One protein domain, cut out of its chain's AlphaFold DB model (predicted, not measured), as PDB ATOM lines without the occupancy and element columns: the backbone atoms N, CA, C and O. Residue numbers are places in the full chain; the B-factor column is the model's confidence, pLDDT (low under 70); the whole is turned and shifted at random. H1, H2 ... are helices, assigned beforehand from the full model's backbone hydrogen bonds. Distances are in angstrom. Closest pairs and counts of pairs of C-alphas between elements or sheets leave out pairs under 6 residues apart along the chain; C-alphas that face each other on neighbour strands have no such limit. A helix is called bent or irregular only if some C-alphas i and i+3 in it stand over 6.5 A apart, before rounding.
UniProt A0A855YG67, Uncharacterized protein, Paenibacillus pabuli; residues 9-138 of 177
ATOM      1  N   HIS A   9     205.653 164.046 141.877       86.75
ATOM      2  CA  HIS A   9     207.042 164.432 142.151       86.75
ATOM      3  C   HIS A   9     207.179 165.252 143.446       86.75
ATOM      4  O   HIS A   9     208.069 164.999 144.256       86.75
ATOM      5  N   ILE A  10     206.284 166.217 143.681       87.50
ATOM      6  CA  ILE A  10     206.336 167.086 144.869       87.50
ATOM      7  C   ILE A  10     206.117 166.258 146.134       87.50
ATOM      8  O   ILE A  10     206.871 166.378 147.100       87.50
ATOM      9  N   TRP A  11     205.112 165.385 146.126       93.38
ATOM     10  CA  TRP A  11     204.812 164.536 147.275       93.38
ATOM     11  C   TRP A  11     205.892 163.490 147.534       93.38
ATOM     12  O   TRP A  11     206.202 163.219 148.692       93.38
ATOM     13  N   PHE A  12     206.530 162.978 146.480       95.69
ATOM     14  CA  PHE A  12     207.732 162.162 146.608       95.69
ATOM     15  C   PHE A  12     208.870 162.912 147.311       95.69
ATOM     16  O   PHE A  12     209.433 162.395 148.274       95.69
ATOM     17  N   LEU A  13     209.191 164.132 146.867       94.81
ATOM     18  CA  LEU A  13     210.256 164.949 147.458       94.81
ATOM     19  C   LEU A  13     209.989 165.246 148.937       94.81
ATOM     20  O   LEU A  13     210.882 165.083 149.769       94.81
ATOM     21  N   VAL A  14     208.757 165.651 149.263       95.38
ATOM     22  CA  VAL A  14     208.332 165.930 150.641       95.38
ATOM     23  C   VAL A  14     208.450 164.676 151.502       95.38
ATOM     24  O   VAL A  14     209.043 164.730 152.579       95.38
ATOM     25  N   GLU A  15     207.927 163.538 151.045       97.75
ATOM     26  CA  GLU A  15     207.969 162.299 151.824       97.75
ATOM     27  C   GLU A  15     209.410 161.794 152.002       97.75
ATOM     28  O   GLU A  15     209.793 161.444 153.117       97.75
ATOM     29  N   LEU A  16     210.251 161.844 150.961       97.88
ATOM     30  CA  LEU A  16     211.661 161.456 151.059       97.88
ATOM     31  C   LEU A  16     212.434 162.347 152.042       97.88
ATOM     32  O   LEU A  16     213.212 161.834 152.852       97.88
ATOM     33  N   TYR A  17     212.193 163.663 152.011       96.44
ATOM     34  CA  TYR A  17     212.763 164.602 152.979       96.44
ATOM     35  C   TYR A  17     212.332 164.259 154.411       96.44
ATOM     36  O   TYR A  17     213.156 164.185 155.319       96.44
ATOM     37  N   LEU A  18     211.049 163.994 154.648       97.44
ATOM     38  CA  LEU A  18     210.565 163.646 155.986       97.44
ATOM     39  C   LEU A  18     211.159 162.319 156.480       97.44
ATOM     40  O   LEU A  18     211.580 162.213 157.634       97.44
ATOM     41  N   GLN A  19     211.266 161.317 155.605       97.12
ATOM     42  CA  GLN A  19     211.867 160.028 155.949       97.12
ATOM     43  C   GLN A  19     213.355 160.153 156.287       97.12
ATOM     44  O   GLN A  19     213.787 159.622 157.309       97.12
ATOM     45  N   HIS A  20     214.145 160.868 155.479       95.31
ATOM     46  CA  HIS A  20     215.597 160.922 155.682       95.31
ATOM     47  C   HIS A  20     216.037 161.815 156.857       95.31
ATOM     48  O   HIS A  20     217.171 161.702 157.320       95.31
ATOM     49  N   THR A  21     215.150 162.696 157.338       95.12
ATOM     50  CA  THR A  21     215.389 163.633 158.450       95.12
ATOM     51  C   THR A  21     214.662 163.180 159.708       95.12
ATOM     52  O   THR A  21     214.820 163.796 160.761       95.12
ATOM     53  N   ASN A  22     213.875 162.102 159.610       95.25
ATOM     54  CA  ASN A  22     213.014 161.604 160.672       95.25
ATOM     55  C   ASN A  22     212.043 162.679 161.211       95.25
ATOM     56  O   ASN A  22     211.759 162.738 162.406       95.25
ATOM     57  N   GLN A  23     211.557 163.547 160.322       95.94
ATOM     58  CA  GLN A  23     210.528 164.552 160.599       95.94
ATOM     59  C   GLN A  23     209.156 164.032 160.162       95.94
ATOM     60  O   GLN A  23     209.074 163.091 159.380       95.94
ATOM     61  N   THR A  24     208.073 164.638 160.648       96.50
ATOM     62  CA  THR A  24     206.701 164.208 160.332       96.50
ATOM     63  C   THR A  24     205.790 165.384 160.014       96.50
ATOM     64  O   THR A  24     205.906 166.434 160.645       96.50
ATOM     65  N   ILE A  25     204.817 165.167 159.132       94.38
ATOM     66  CA  ILE A  25     203.660 166.044 158.915       94.38
ATOM     67  C   ILE A  25     202.408 165.245 159.279       94.38
ATOM     68  O   ILE A  25     202.309 164.072 158.930       94.38
ATOM     69  N   GLU A  26     201.483 165.858 160.025       93.62
ATOM     70  CA  GLU A  26     200.265 165.183 160.518       93.62
ATOM     71  C   GLU A  26     200.578 163.836 161.218       93.62
ATOM     72  O   GLU A  26     199.865 162.844 161.091       93.62
ATOM     73  N   GLY A  27     201.705 163.785 161.945       94.50
ATOM     74  CA  GLY A  27     202.144 162.612 162.708       94.50
ATOM     75  C   GLY A  27     202.765 161.472 161.891       94.50
ATOM     76  O   GLY A  27     203.091 160.441 162.474       94.50
ATOM     77  N   THR A  28     202.970 161.633 160.579       96.62
ATOM     78  CA  THR A  28     203.565 160.598 159.717       96.62
ATOM     79  C   THR A  28     204.670 161.134 158.798       96.62
ATOM     80  O   THR A  28     204.750 162.324 158.497       96.62
ATOM     81  N   ASN A  29     205.531 160.229 158.338       96.94
ATOM     82  CA  ASN A  29     206.473 160.425 157.228       96.94
ATOM     83  C   ASN A  29     206.304 159.363 156.131       96.94
ATOM     84  O   ASN A  29     207.180 159.171 155.292       96.94
ATOM     85  N   LYS A  30     205.175 158.648 156.157       96.56
ATOM     86  CA  LYS A  30     204.773 157.654 155.163       96.56
ATOM     87  C   LYS A  30     203.349 157.929 154.723       96.56
ATOM     88  O   LYS A  30     202.498 158.189 155.575       96.56
ATOM     89  N   ASN A  31     203.091 157.805 153.424       96.44
ATOM     90  CA  ASN A  31     201.792 158.132 152.827       96.44
ATOM     91  C   ASN A  31     201.335 159.555 153.197       96.44
ATOM     92  O   ASN A  31     200.163 159.784 153.497       96.44
ATOM     93  N   VAL A  32     202.280 160.499 153.218       96.56
ATOM     94  CA  VAL A  32     202.057 161.860 153.737       96.56
ATOM     95  C   VAL A  32     200.984 162.567 152.916       96.56
ATOM     96  O   VAL A  32     200.144 163.272 153.472       96.56
ATOM     97  N   HIS A  33     200.959 162.316 151.607       95.19
ATOM     98  CA  HIS A  33     199.974 162.870 150.684       95.19
ATOM     99  C   HIS A  33     198.537 162.480 151.068       95.19
ATOM    100  O   HIS A  33     197.686 163.360 151.164       95.19
ATOM    101  N   LEU A  34     198.270 161.216 151.421       96.00
ATOM    102  CA  LEU A  34     196.942 160.776 151.883       96.00
ATOM    103  C   LEU A  34     196.566 161.383 153.230       96.00
ATOM    104  O   LEU A  34     195.433 161.829 153.411       96.00
ATOM    105  N   THR A  35     197.500 161.406 154.185       96.38
ATOM    106  CA  THR A  35     197.216 161.945 155.519       96.38
ATOM    107  C   THR A  35     196.910 163.438 155.454       96.38
ATOM    108  O   THR A  35     195.912 163.879 156.022       96.38
ATOM    109  N   VAL A  36     197.707 164.210 154.711       95.19
ATOM    110  CA  VAL A  36     197.451 165.643 154.517       95.19
ATOM    111  C   VAL A  36     196.145 165.863 153.760       95.19
ATOM    112  O   VAL A  36     195.352 166.710 154.165       95.19
ATOM    113  N   LYS A  37     195.872 165.082 152.709       95.12
ATOM    114  CA  LYS A  37     194.615 165.178 151.958       95.12
ATOM    115  C   LYS A  37     193.396 164.963 152.846       95.12
ATOM    116  O   LYS A  37     192.487 165.787 152.826       95.12
ATOM    117  N   SER A  38     193.407 163.915 153.671       95.56
ATOM    118  CA  SER A  38     192.337 163.648 154.638       95.56
ATOM    119  C   SER A  38     192.172 164.808 155.620       95.56
ATOM    120  O   SER A  38     191.062 165.292 155.814       95.56
ATOM    121  N   ALA A  39     193.273 165.314 156.184       95.31
ATOM    122  CA  ALA A  39     193.234 166.408 157.151       95.31
ATOM    123  C   ALA A  39     192.692 167.722 156.554       95.31
ATOM    124  O   ALA A  39     192.036 168.493 157.257       95.31
ATOM    125  N   LEU A  40     192.969 167.998 155.276       94.81
ATOM    126  CA  LEU A  40     192.413 169.149 154.559       94.81
ATOM    127  C   LEU A  40     190.929 168.947 154.241       94.81
ATOM    128  O   LEU A  40     190.133 169.857 154.477       94.81
ATOM    129  N   ALA A  41     190.551 167.757 153.769       94.31
ATOM    130  CA  ALA A  41     189.164 167.409 153.475       94.31
ATOM    131  C   ALA A  41     188.270 167.526 154.722       94.31
ATOM    132  O   ALA A  41     187.211 168.149 154.657       94.31
ATOM    133  N   ASP A  42     188.735 167.041 155.878       95.12
ATOM    134  CA  ASP A  42     188.028 167.146 157.164       95.12
ATOM    135  C   ASP A  42     187.806 168.606 157.601       95.12
ATOM    136  O   ASP A  42     186.828 168.929 158.280       95.12
ATOM    137  N   LYS A  43     188.698 169.514 157.186       95.12
ATOM    138  CA  LYS A  43     188.607 170.962 157.432       95.12
ATOM    139  C   LYS A  43     187.821 171.705 156.343       95.12
ATOM    140  O   LYS A  43     187.724 172.931 156.403       95.12
ATOM    141  N   GLY A  44     187.286 171.001 155.342       93.25
ATOM    142  CA  GLY A  44     186.610 171.598 154.189       93.25
ATOM    143  C   GLY A  44     187.533 172.448 153.309       93.25
ATOM    144  O   GLY A  44     187.064 173.380 152.654       93.25
ATOM    145  N   GLN A  45     188.843 172.182 153.329       93.12
ATOM    146  CA  GLN A  45     189.832 172.901 152.529       93.12
ATOM    147  C   GLN A  45     190.054 172.211 151.171       93.12
ATOM    148  O   GLN A  45     189.993 170.982 151.096       93.12
ATOM    149  N   PRO A  46     190.343 172.971 150.094       88.75
ATOM    150  CA  PRO A  46     190.647 172.391 148.789       88.75
ATOM    151  C   PRO A  46     191.864 171.460 148.849       88.75
ATOM    152  O   PRO A  46     192.920 171.844 149.353       88.75
ATOM    153  N   CYS A  47     191.726 170.249 148.307       89.38
ATOM    154  CA  CYS A  47     192.795 169.245 148.278       89.38
ATOM    155  C   CYS A  47     192.851 168.444 146.965       89.38
ATOM    156  O   CYS A  47     193.549 167.434 146.887       89.38
ATOM    157  N   ASP A  48     192.165 168.917 145.921       85.62
ATOM    158  CA  ASP A  48     192.019 168.211 144.640       85.62
ATOM    159  C   ASP A  48     193.352 168.032 143.896       85.62
ATOM    160  O   ASP A  48     193.510 167.108 143.111       85.62
ATOM    161  N   LEU A  49     194.345 168.881 144.181       85.25
ATOM    162  CA  LEU A  49     195.689 168.804 143.595       85.25
ATOM    163  C   LEU A  49     196.618 167.800 144.296       85.25
ATOM    164  O   LEU A  49     197.779 167.667 143.904       85.25
ATOM    165  N   ILE A  50     196.147 167.146 145.364       89.81
ATOM    166  CA  ILE A  50     196.902 166.106 146.060       89.81
ATOM    167  C   ILE A  50     196.577 164.762 145.404       89.81
ATOM    168  O   ILE A  50     195.399 164.380 145.377       89.81
ATOM    169  N   PRO A  51     197.589 164.026 144.912       90.56
ATOM    170  CA  PRO A  51     197.352 162.786 144.200       90.56
ATOM    171  C   PRO A  51     196.757 161.718 145.122       90.56
ATOM    172  O   PRO A  51     196.878 161.789 146.343       90.56
ATOM    173  N   GLU A  52     196.077 160.727 144.550       90.50
ATOM    174  CA  GLU A  52     195.601 159.567 145.325       90.50
ATOM    175  C   GLU A  52     196.714 158.526 145.484       90.50
ATOM    176  O   GLU A  52     196.881 157.908 146.539       90.50
ATOM    177  N   GLU A  53     197.539 158.378 144.452       90.38
ATOM    178  CA  GLU A  53     198.659 157.451 144.412       90.38
ATOM    179  C   GLU A  53     199.965 158.148 144.019       90.38
ATOM    180  O   GLU A  53     199.966 159.272 143.532       90.38
ATOM    181  N   LEU A  54     201.094 157.483 144.260       92.25
ATOM    182  CA  LEU A  54     202.411 157.993 143.875       92.25
ATOM    183  C   LEU A  54     203.095 157.098 142.826       92.25
ATOM    184  O   LEU A  54     204.271 157.303 142.546       92.25
ATOM    185  N   GLY A  55     202.419 156.070 142.297       91.69
ATOM    186  CA  GLY A  55     202.986 155.162 141.298       91.69
ATOM    187  C   GLY A  55     204.382 154.641 141.663       91.69
ATOM    188  O   GLY A  55     204.618 154.152 142.773       91.69
ATOM    189  N   ILE A  56     205.336 154.802 140.737       94.31
ATOM    190  CA  ILE A  56     206.743 154.413 140.930       94.31
ATOM    191  C   ILE A  56     207.371 155.059 142.170       94.31
ATOM    192  O   ILE A  56     208.178 154.426 142.852       94.31
ATOM    193  N   TYR A  57     206.983 156.285 142.515       95.50
ATOM    194  CA  TYR A  57     207.539 156.983 143.665       95.50
ATOM    195  C   TYR A  57     207.190 156.300 144.987       95.50
ATOM    196  O   TYR A  57     208.010 156.327 145.902       95.50
ATOM    197  N   ARG A  58     206.033 155.625 145.091       96.44
ATOM    198  CA  ARG A  58     205.706 154.804 146.271       96.44
ATOM    199  C   ARG A  58     206.720 153.682 146.449       96.44
ATOM    200  O   ARG A  58     207.262 153.521 147.537       96.44
ATOM    201  N   GLU A  59     207.001 152.945 145.377       96.38
ATOM    202  CA  GLU A  59     207.954 151.833 145.416       96.38
ATOM    203  C   GLU A  59     209.361 152.313 145.791       96.38
ATOM    204  O   GLU A  59     210.062 151.683 146.583       96.38
ATOM    205  N   VAL A  60     209.764 153.469 145.258       97.69
ATOM    206  CA  VAL A  60     211.043 154.095 145.601       97.69
ATOM    207  C   VAL A  60     211.067 154.488 147.076       97.69
ATOM    208  O   VAL A  60     212.035 154.173 147.756       97.69
ATOM    209  N   LEU A  61     210.019 155.122 147.611       98.12
ATOM    210  CA  LEU A  61     209.941 155.514 149.027       98.12
ATOM    211  C   LEU A  61     210.001 154.318 149.988       98.12
ATOM    212  O   LEU A  61     210.477 154.452 151.112       98.12
ATOM    213  N   GLU A  62     209.568 153.135 149.566       97.25
ATOM    214  CA  GLU A  62     209.679 151.922 150.382       97.25
ATOM    215  C   GLU A  62     211.109 151.367 150.421       97.25
ATOM    216  O   GLU A  62     211.515 150.763 151.418       97.25
ATOM    217  N   GLN A  63     211.889 151.592 149.361       97.19
ATOM    218  CA  GLN A  63     213.175 150.928 149.135       97.19
ATOM    219  C   GLN A  63     214.364 151.886 148.978       97.19
ATOM    220  O   GLN A  63     215.490 151.435 148.772       97.19
ATOM    221  N   TRP A  64     214.175 153.201 149.121       97.19
ATOM    222  CA  TRP A  64     215.212 154.202 148.833       97.19
ATOM    223  C   TRP A  64     216.464 154.055 149.695       97.19
ATOM    224  O   TRP A  64     217.501 154.598 149.332       97.19
ATOM    225  N   HIS A  65     216.389 153.350 150.824       96.81
ATOM    226  CA  HIS A  65     217.497 153.106 151.745       96.81
ATOM    227  C   HIS A  65     218.217 151.768 151.483       96.81
ATOM    228  O   HIS A  65     219.147 151.418 152.210       96.81
ATOM    229  N   THR A  66     217.818 151.010 150.450       97.38
ATOM    230  CA  THR A  66     218.428 149.711 150.125       97.38
ATOM    231  C   THR A  66     219.930 149.854 149.836       97.38
ATOM    232  O   THR A  66     220.326 150.746 149.072       97.38
ATOM    233  N   PRO A  67     220.800 148.991 150.394       96.31
ATOM    234  CA  PRO A  67     222.210 148.940 150.016       96.31
ATOM    235  C   PRO A  67     222.431 148.182 148.696       96.31
ATOM    236  O   PRO A  67     223.542 148.183 148.167       96.31
ATOM    237  N   ASN A  68     221.403 147.510 148.166       97.12
ATOM    238  CA  ASN A  68     221.512 146.709 146.957       97.12
ATOM    239  C   ASN A  68     221.568 147.605 145.712       97.12
ATOM    240  O   ASN A  68     220.568 148.197 145.305       97.12
ATOM    241  N   LEU A  69     222.744 147.659 145.081       95.25
ATOM    242  CA  LEU A  69     222.970 148.453 143.874       95.25
ATOM    243  C   LEU A  69     222.048 148.058 142.714       95.25
ATOM    244  O   LEU A  69     221.542 148.935 142.027       95.25
ATOM    245  N   ASN A  70     221.765 146.770 142.518       94.81
ATOM    246  CA  ASN A  70     220.895 146.335 141.422       94.81
ATOM    247  C   ASN A  70     219.449 146.801 141.632       94.81
ATOM    248  O   ASN A  70     218.763 147.169 140.681       94.81
ATOM    249  N   GLU A  71     218.993 146.795 142.884       96.06
ATOM    250  CA  GLU A  71     217.647 147.234 143.242       96.06
ATOM    251  C   GLU A  71     217.485 148.740 143.037       96.06
ATOM    252  O   GLU A  71     216.548 149.156 142.357       96.06
ATOM    253  N   ILE A  72     218.428 149.549 143.534       96.25
ATOM    254  CA  ILE A  72     218.361 151.001 143.347       96.25
ATOM    255  C   ILE A  72     218.555 151.408 141.879       96.25
ATOM    256  O   ILE A  72     217.850 152.298 141.416       96.25
ATOM    257  N   THR A  73     219.425 150.736 141.115       95.31
ATOM    258  CA  THR A  73     219.565 150.984 139.669       95.31
ATOM    259  C   THR A  73     218.252 150.717 138.941       95.31
ATOM    260  O   THR A  73     217.811 151.551 138.156       95.31
ATOM    261  N   ARG A  74     217.582 149.593 139.236       95.31
ATOM    262  CA  ARG A  74     216.274 149.263 138.647       95.31
ATOM    263  C   ARG A  74     215.214 150.313 138.988       95.31
ATOM    264  O   ARG A  74     214.419 150.676 138.126       95.31
ATOM    265  N   LEU A  75     215.177 150.775 140.239       96.25
ATOM    266  CA  LEU A  75     214.239 151.811 140.679       96.25
ATOM    267  C   LEU A  75     214.493 153.140 139.964       96.25
ATOM    268  O   LEU A  75     213.551 153.727 139.441       96.25
ATOM    269  N   ILE A  76     215.754 153.574 139.875       95.19
ATOM    270  CA  ILE A  76     216.132 154.807 139.172       95.19
ATOM    271  C   ILE A  76     215.804 154.716 137.680       95.19
ATOM    272  O   ILE A  76     215.251 155.668 137.140       95.19
ATOM    273  N   GLY A  77     216.069 153.580 137.028       93.88
ATOM    274  CA  GLY A  77     215.698 153.379 135.624       93.88
ATOM    275  C   GLY A  77     214.195 153.558 135.403       93.88
ATOM    276  O   GLY A  77     213.772 154.317 134.538       93.88
ATOM    277  N   ARG A  78     213.364 152.978 136.278       94.06
ATOM    278  CA  ARG A  78     211.905 153.161 136.212       94.06
ATOM    279  C   ARG A  78     211.452 154.591 136.501       94.06
ATOM    280  O   ARG A  78     210.497 155.045 135.878       94.06
ATOM    281  N   MET A  79     212.112 155.305 137.418       93.44
ATOM    282  CA  MET A  79     211.857 156.739 137.621       93.44
ATOM    283  C   MET A  79     212.214 157.536 136.365       93.44
ATOM    284  O   MET A  79     211.443 158.389 135.949       93.44
ATOM    285  N   SER A  80     213.352 157.231 135.737       91.56
ATOM    286  CA  SER A  80     213.823 157.894 134.520       91.56
ATOM    287  C   SER A  80     212.872 157.664 133.342       91.56
ATOM    288  O   SER A  80     212.516 158.613 132.639       91.56
ATOM    289  N   GLU A  81     212.400 156.430 133.151       90.81
ATOM    290  CA  GLU A  81     211.366 156.094 132.165       90.81
ATOM    291  C   GLU A  81     210.063 156.850 132.445       90.81
ATOM    292  O   GLU A  81     209.506 157.477 131.544       90.81
ATOM    293  N   HIS A  82     209.593 156.834 133.697       89.50
ATOM    294  CA  HIS A  82     208.377 157.531 134.110       89.50
ATOM    295  C   HIS A  82     208.459 159.042 133.867       89.50
ATOM    296  O   HIS A  82     207.588 159.600 133.200       89.50
ATOM    297  N   HIS A  83     209.546 159.678 134.303       87.81
ATOM    298  CA  HIS A  83     209.819 161.089 134.051       87.81
ATOM    299  C   HIS A  83     209.835 161.394 132.551       87.81
ATOM    300  O   HIS A  83     209.218 162.355 132.102       87.81
ATOM    301  N   SER A  84     210.506 160.557 131.755       85.69
ATOM    302  CA  SER A  84     210.596 160.740 130.303       85.69
ATOM    303  C   SER A  84     209.228 160.643 129.622       85.69
ATOM    304  O   SER A  84     208.955 161.402 128.693       85.69
ATOM    305  N   MET A  85     208.348 159.751 130.090       84.56
ATOM    306  CA  MET A  85     206.967 159.672 129.606       84.56
ATOM    307  C   MET A  85     206.196 160.952 129.936       84.56
ATOM    308  O   MET A  85     205.613 161.547 129.032       84.56
ATOM    309  N   LEU A  86     206.264 161.430 131.181       79.81
ATOM    310  CA  LEU A  86     205.605 162.671 131.602       79.81
ATOM    311  C   LEU A  86     206.126 163.894 130.833       79.81
ATOM    312  O   LEU A  86     205.341 164.729 130.381       79.81
ATOM    313  N   ALA A  87     207.440 163.975 130.621       77.56
ATOM    314  CA  ALA A  87     208.072 165.016 129.819       77.56
ATOM    315  C   ALA A  87     207.675 164.921 128.334       77.56
ATOM    316  O   ALA A  87     207.521 165.931 127.655       77.56
ATOM    317  N   SER A  88     207.437 163.726 127.789       75.19
ATOM    318  CA  SER A  88     206.944 163.597 126.408       75.19
ATOM    319  C   SER A  88     205.515 164.135 126.223       75.19
ATOM    320  O   SER A  88     205.124 164.497 125.112       75.19
ATOM    321  N   GLU A  89     204.751 164.243 127.313       71.50
ATOM    322  CA  GLU A  89     203.400 164.809 127.345       71.50
ATOM    323  C   GLU A  89     203.377 166.318 127.662       71.50
ATOM    324  O   GLU A  89     202.306 166.885 127.919       71.50
ATOM    325  N   LEU A  90     204.536 166.991 127.601       63.84
ATOM    326  CA  LEU A  90     204.664 168.439 127.784       63.84
ATOM    327  C   LEU A  90     203.631 169.200 126.941       63.84
ATOM    328  O   LEU A  90     203.589 169.112 125.713       63.84
ATOM    329  N   GLY A  91     202.777 169.953 127.633       55.97
ATOM    330  CA  GLY A  91     201.670 170.732 127.062       55.97
ATOM    331  C   GLY A  91     200.296 170.179 127.434       55.97
ATOM    332  O   GLY A  91     199.287 170.837 127.183       55.97
ATOM    333  N   LYS A  92     200.252 168.988 128.045       55.81
ATOM    334  CA  LYS A  92     199.035 168.344 128.566       55.81
ATOM    335  C   LYS A  92     199.069 168.094 130.077       55.81
ATOM    336  O   LYS A  92     198.013 167.839 130.648       55.81
ATOM    337  N   SER A  93     200.241 168.172 130.709       54.69
ATOM    338  CA  SER A  93     200.436 167.979 132.150       54.69
ATOM    339  C   SER A  93     200.818 169.288 132.853       54.69
ATOM    340  O   SER A  93     201.519 170.131 132.294       54.69
ATOM    341  N   LEU A  94     200.338 169.459 134.090       56.59
ATOM    342  CA  LEU A  94     200.678 170.577 134.988       56.59
ATOM    343  C   LEU A  94     201.892 170.277 135.890       56.59
ATOM    344  O   LEU A  94     202.257 171.100 136.725       56.59
ATOM    345  N   GLU A  95     202.503 169.101 135.747       54.38
ATOM    346  CA  GLU A  95     203.515 168.582 136.677       54.38
ATOM    347  C   GLU A  95     204.846 169.343 136.630       54.38
ATOM    348  O   GLU A  95     205.542 169.467 137.637       54.38
ATOM    349  N   PHE A  96     205.166 169.933 135.482       55.50
ATOM    350  CA  PHE A  96     206.333 170.786 135.318       55.50
ATOM    351  C   PHE A  96     205.853 172.233 135.239       55.50
ATOM    352  O   PHE A  96     205.420 172.692 134.186       55.50
ATOM    353  N   GLY A  97     205.898 172.955 136.365       54.31
ATOM    354  CA  GLY A  97     205.363 174.322 136.459       54.31
ATOM    355  C   GLY A  97     205.848 175.270 135.347       54.31
ATOM    356  O   GLY A  97     205.079 176.108 134.884       54.31
ATOM    357  N   ASN A  98     207.091 175.099 134.877       55.91
ATOM    358  CA  ASN A  98     207.602 175.682 133.633       55.91
ATOM    359  C   ASN A  98     208.241 174.573 132.772       55.91
ATOM    360  O   ASN A  98     209.020 173.765 133.280       55.91
ATOM    361  N   TYR A  99     207.915 174.562 131.478       58.38
ATOM    362  CA  TYR A  99     208.351 173.591 130.465       58.38
ATOM    363  C   TYR A  99     209.868 173.401 130.404       58.38
ATOM    364  O   TYR A  99     210.336 172.302 130.112       58.38
ATOM    365  N   ASP A 100     210.628 174.449 130.730       57.97
ATOM    366  CA  ASP A 100     212.090 174.399 130.779       57.97
ATOM    367  C   ASP A 100     212.603 173.366 131.797       57.97
ATOM    368  O   ASP A 100     213.689 172.821 131.622       57.97
ATOM    369  N   TYR A 101     211.823 173.055 132.840       61.84
ATOM    370  CA  TYR A 101     212.240 172.164 133.925       61.84
ATOM    371  C   TYR A 101     211.925 170.684 133.694       61.84
ATOM    372  O   TYR A 101     212.380 169.839 134.460       61.84
ATOM    373  N   ALA A 102     211.193 170.350 132.635       67.44
ATOM    374  CA  ALA A 102     210.764 168.981 132.358       67.44
ATOM    375  C   ALA A 102     211.884 168.041 131.888       67.44
ATOM    376  O   ALA A 102     211.658 166.852 131.713       67.44
ATOM    377  N   PHE A 103     213.087 168.570 131.664       72.19
ATOM    378  CA  PHE A 103     214.286 167.781 131.368       72.19
ATOM    379  C   PHE A 103     215.210 167.624 132.580       72.19
ATOM    380  O   PHE A 103     216.261 166.993 132.471       72.19
ATOM    381  N   TYR A 104     214.846 168.204 133.726       79.50
ATOM    382  CA  TYR A 104     215.618 168.110 134.956       79.50
ATOM    383  C   TYR A 104     214.988 167.033 135.846       79.50
ATOM    384  O   TYR A 104     213.946 167.298 136.445       79.50
ATOM    385  N   PRO A 105     215.606 165.845 135.996       86.44
ATOM    386  CA  PRO A 105     215.091 164.776 136.853       86.44
ATOM    387  C   PRO A 105     215.374 165.068 138.332       86.44
ATOM    388  O   PRO A 105     216.079 164.318 139.012       86.44
ATOM    389  N   TYR A 106     214.906 166.211 138.836       86.38
ATOM    390  CA  TYR A 106     215.257 166.725 140.161       86.38
ATOM    391  C   TYR A 106     214.875 165.754 141.282       86.38
ATOM    392  O   TYR A 106     215.582 165.674 142.283       86.38
ATOM    393  N   GLU A 107     213.825 164.958 141.106       90.44
ATOM    394  CA  GLU A 107     213.440 163.900 142.031       90.44
ATOM    395  C   GLU A 107     214.466 162.759 142.094       90.44
ATOM    396  O   GLU A 107     214.821 162.303 143.185       90.44
ATOM    397  N   ILE A 108     215.034 162.357 140.953       93.56
ATOM    398  CA  ILE A 108     216.105 161.353 140.899       93.56
ATOM    399  C   ILE A 108     217.399 161.933 141.480       93.56
ATOM    400  O   ILE A 108     218.077 161.284 142.279       93.56
ATOM    401  N   LEU A 109     217.736 163.175 141.127       92.12
ATOM    402  CA  LEU A 109     218.935 163.846 141.637       92.12
ATOM    403  C   LEU A 109     218.875 164.045 143.149       92.12
ATOM    404  O   LEU A 109     219.868 163.822 143.847       92.12
ATOM    405  N   TYR A 110     217.702 164.401 143.669       92.81
ATOM    406  CA  TYR A 110     217.486 164.512 145.100       92.81
ATOM    407  C   TYR A 110     217.650 163.154 145.786       92.81
ATOM    408  O   TYR A 110     218.429 163.057 146.731       92.81
ATOM    409  N   LEU A 111     217.040 162.081 145.268       95.38
ATOM    410  CA  LEU A 111     217.240 160.719 145.778       95.38
ATOM    411  C   LEU A 111     218.725 160.334 145.862       95.38
ATOM    412  O   LEU A 111     219.188 159.853 146.900       95.38
ATOM    413  N   LEU A 112     219.489 160.579 144.796       94.12
ATOM    414  CA  LEU A 112     220.927 160.307 144.766       94.12
ATOM    415  C   LEU A 112     221.679 161.117 145.828       94.12
ATOM    416  O   LEU A 112     222.524 160.564 146.542       94.12
ATOM    417  N   HIS A 113     221.363 162.404 145.971       92.19
ATOM    418  CA  HIS A 113     221.955 163.271 146.988       92.19
ATOM    419  C   HIS A 113     221.661 162.764 148.409       92.19
ATOM    420  O   HIS A 113     222.582 162.621 149.217       92.19
ATOM    421  N   VAL A 114     220.404 162.422 148.696       93.62
ATOM    422  CA  VAL A 114     219.970 161.860 149.982       93.62
ATOM    423  C   VAL A 114     220.742 160.590 150.319       93.62
ATOM    424  O   VAL A 114     221.308 160.474 151.406       93.62
ATOM    425  N   ARG A 115     220.817 159.651 149.374       95.44
ATOM    426  CA  ARG A 115     221.540 158.392 149.564       95.44
ATOM    427  C   ARG A 115     223.021 158.624 149.845       95.44
ATOM    428  O   ARG A 115     223.548 158.063 150.803       95.44
ATOM    429  N   LYS A 116     223.670 159.511 149.082       92.88
ATOM    430  CA  LYS A 116     225.078 159.879 149.288       92.88
ATOM    431  C   LYS A 116     225.310 160.451 150.689       92.88
ATOM    432  O   LYS A 116     226.265 160.047 151.348       92.88
ATOM    433  N   LYS A 117     224.428 161.338 151.166       90.81
ATOM    434  CA  LYS A 117     224.493 161.895 152.531       90.81
ATOM    435  C   LYS A 117     224.369 160.834 153.622       90.81
ATOM    436  O   LYS A 117     225.025 160.945 154.650       90.81
ATOM    437  N   GLN A 118     223.570 159.799 153.382       93.12
ATOM    438  CA  GLN A 118     223.374 158.677 154.306       93.12
ATOM    439  C   GLN A 118     224.452 157.582 154.168       93.12
ATOM    440  O   GLN A 118     224.337 156.522 154.777       93.12
ATOM    441  N   GLY A 119     225.495 157.803 153.357       94.69
ATOM    442  CA  GLY A 119     226.557 156.820 153.122       94.69
ATOM    443  C   GLY A 119     226.118 155.601 152.305       94.69
ATOM    444  O   GLY A 119     226.818 154.589 152.288       94.69
ATOM    445  N   LEU A 120     224.968 155.675 151.630       96.19
ATOM    446  CA  LEU A 120     224.451 154.600 150.790       96.19
ATOM    447  C   LEU A 120     225.104 154.627 149.399       96.19
ATOM    448  O   LEU A 120     225.367 155.705 148.855       96.19
ATOM    449  N   PRO A 121     225.342 153.455 148.786       94.12
ATOM    450  CA  PRO A 121     225.960 153.382 147.470       94.12
ATOM    451  C   PRO A 121     224.987 153.858 146.385       94.12
ATOM    452  O   PRO A 121     223.811 153.500 146.400       94.12
ATOM    453  N   ASN A 122     225.474 154.619 145.409       94.25
ATOM    454  CA  ASN A 122     224.703 155.000 144.223       94.25
ATOM    455  C   ASN A 122     225.297 154.356 142.965       94.25
ATOM    456  O   ASN A 122     226.505 154.092 142.943       94.25
ATOM    457  N   PRO A 123     224.491 154.122 141.913       91.69
ATOM    458  CA  PRO A 123     225.010 153.639 140.639       91.69
ATOM    459  C   PRO A 123     226.011 154.639 140.048       91.69
ATOM    460  O   PRO A 123     225.787 155.848 140.075       91.69
ATOM    461  N   SER A 124     227.124 154.134 139.515       85.38
ATOM    462  CA  SER A 124     228.149 154.950 138.846       85.38
ATOM    463  C   SER A 124     227.893 155.127 137.347       85.38
ATOM    464  O   SER A 124     228.618 155.867 136.685       85.38
ATOM    465  N   HIS A 125     226.912 154.408 136.804       83.69
ATOM    466  CA  HIS A 125     226.533 154.422 135.399       83.69
ATOM    467  C   HIS A 125     225.023 154.215 135.271       83.69
ATOM    468  O   HIS A 125     224.442 153.439 136.031       83.69
ATOM    469  N   PHE A 126     224.430 154.898 134.298       85.12
ATOM    470  CA  PHE A 126     223.039 154.753 133.898       85.12
ATOM    471  C   PHE A 126     223.012 154.579 132.383       85.12
ATOM    472  O   PHE A 126     223.730 155.298 131.685       85.12
ATOM    473  N   ASP A 127     222.192 153.658 131.887       82.88
ATOM    474  CA  ASP A 127     221.989 153.477 130.445       82.88
ATOM    475  C   ASP A 127     221.005 154.525 129.884       82.88
ATOM    476  O   ASP A 127     221.032 154.851 128.697       82.88
ATOM    477  N   ASP A 128     220.164 155.102 130.750       83.62
ATOM    478  CA  ASP A 128     219.125 156.062 130.387       83.62
ATOM    479  C   ASP A 128     219.683 157.395 129.877       83.62
ATOM    480  O   ASP A 128     220.563 158.006 130.492       83.62
ATOM    481  N   PHE A 129     219.111 157.908 128.784       82.81
ATOM    482  CA  PHE A 129     219.512 159.195 128.202       82.81
ATOM    483  C   PHE A 129     219.375 160.356 129.199       82.81
ATOM    484  O   PHE A 129     220.289 161.171 129.321       82.81
ATOM    485  N   LEU A 130     218.266 160.393 129.947       85.00
ATOM    486  CA  LEU A 130     217.954 161.454 130.907       85.00
ATOM    487  C   LEU A 130     219.034 161.587 131.993       85.00
ATOM    488  O   LEU A 130     219.483 162.690 132.290       85.00
ATOM    489  N   MET A 131     219.528 160.461 132.513       88.62
ATOM    490  CA  MET A 131     220.578 160.428 133.541       88.62
ATOM    491  C   MET A 131     221.997 160.634 132.986       88.62
ATOM    492  O   MET A 131     222.969 160.672 133.742       88.62
ATOM    493  N   ASN A 132     222.133 160.787 131.667       85.62
ATOM    494  CA  ASN A 132     223.398 161.062 130.995       85.62
ATOM    495  C   ASN A 132     223.562 162.519 130.542       85.62
ATOM    496  O   ASN A 132     224.637 162.854 130.024       85.62
ATOM    497  N   SER A 133     222.561 163.374 130.771       81.88
ATOM    498  CA  SER A 133     222.636 164.811 130.501       81.88
ATOM    499  C   SER A 133     223.696 165.513 131.374       81.88
ATOM    500  O   SER A 133     224.078 164.997 132.433       81.88
ATOM    501  N   PRO A 134     224.225 166.676 130.944       81.94
ATOM    502  CA  PRO A 134     225.101 167.499 131.780       81.94
ATOM    503  C   PRO A 134     224.481 167.855 133.138       81.94
ATOM    504  O   PRO A 134     225.158 167.787 134.162       81.94
ATOM    505  N   GLU A 135     223.189 168.179 133.148       80.19
ATOM    506  CA  GLU A 135     222.408 168.557 134.323       80.19
ATOM    507  C   GLU A 135     222.342 167.405 135.331       80.19
ATOM    508  O   GLU A 135     222.588 167.600 136.521       80.19
ATOM    509  N   ALA A 136     222.107 166.176 134.857       81.81
ATOM    510  CA  ALA A 136     222.051 164.998 135.717       81.81
ATOM    511  C   ALA A 136     223.415 164.608 136.318       81.81
ATOM    512  O   ALA A 136     223.488 163.871 137.302       81.81
ATOM    513  N   LYS A 137     224.508 165.119 135.739       81.69
ATOM    514  CA  LYS A 137     225.891 164.908 136.198       81.69
ATOM    515  C   LYS A 137     226.397 166.023 137.114       81.69
ATOM    516  O   LYS A 137     227.542 165.955 137.566       81.69
ATOM    517  N   MET A 138     225.581 167.041 137.396       80.19
ATOM    518  CA  MET A 138     225.964 168.117 138.306       80.19
ATOM    519  C   MET A 138     226.252 167.567 139.706       80.19
ATOM    520  O   MET A 138     225.478 166.801 140.281       80.19
TER     521      MET A 138
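Overview. This is residues 9 to 138 of the 177 residues of an uncharacterized protein of Paenibacillus pabuli (UniProt A0A855YG67). Four helices, H4, H3, H1 and H6, stand side by side in a small bundle, H4 and H3 making one layer and H1 and H6 the other; the ring of contacts is closed only just, between H4 and H6. H2 lies off to one side of this bundle, turned crosswise to H1, while the long unnamed stretch of residues 118 to 138 lies at the opposite end of the longest axis and short H5 lies near the last residues of H4. The printed part has 130 residues with six named helices, in the order H1 to H6, and no named strand; the class is all helix. It is compact, with a radius of gyration of the C-alphas of 15.4 A and spans of 47 by 36 by 21 A.

Along the chain. The longest helix is H4, residues 69 to 88, 28.1 A from C-alpha 69 at (222.970, 148.453, 143.874) to C-alpha 88 at (206.944, 163.597, 126.408). H3 holds residues 56 to 63, 11.0 A. H1 holds residues 9 to 21, 18.3 A, from C-alpha 9 at (207.042, 164.432, 142.151). H6 holds residues 106 to 117, 16.2 A, and ends with C-alpha 117 at (224.493, 161.895, 152.531). H2 holds residues 32 to 42, 15.4 A. H5, residues 99 to 103, 8.4 A, is irregular, but only just: C-alphas 100 and 103 are 7.0 A apart.

Arrangement. The helix packing is mostly aligned, four of five touching pairs being at a shallow tilt. H4 and H3 form a helical hairpin: they touch, closest at the C-alphas of Leu 75 and Val 60, 6.3 A, and run opposite ways at a shallow tilt of 19 degrees. H4 and H6 only just touch, with 3 pairs of C-alphas within 8 A, through residues 76 to 80 of H4 and residue 108 of H6 alone; the closest C-alphas, of Ile 76 and Ile 108, are 6.8 A apart. They run opposite ways at a shallow tilt of 22 degrees. H1 is the hub, touching H3, H6 and H2. It runs the same way as H3 at a shallow tilt of 10 degrees, closest at the C-alphas of Phe 12 and Tyr 57, 6.0 A. It runs the same way as H6, also at 10 degrees, closest at the C-alphas of Leu 13 and Glu 107, 6.4 A. H1 only just touches H2, with residues 11 to 15 alone and 3 pairs within 8 A; the closest C-alphas, of Trp 11 and His 33, are 6.1 A apart, and the lines are only just about perpendicular, at 70.4 degrees. H4 and H5 are close but not clearly touching, with the C-alphas of Ala 87 and Ala 102 5.4 A apart. H1 and H4 are apart, as are H3 and H6. In H1, H2, H3, H4 and H6 every O i to N i+4 pair is within hydrogen-bond range; in H5 it is 0 of 1, beside 1 of 2 O i to N i+3 pairs.

Size, cuts and confidence. The C-alphas of Gly 44 and His 125, the two farthest apart, are 47.3 A apart. The printed part has no cut, and the link from H2 to H3, 13 residues, is long. The mean pLDDT of the printed part is 88.2, with residues 90 to 102 under 70.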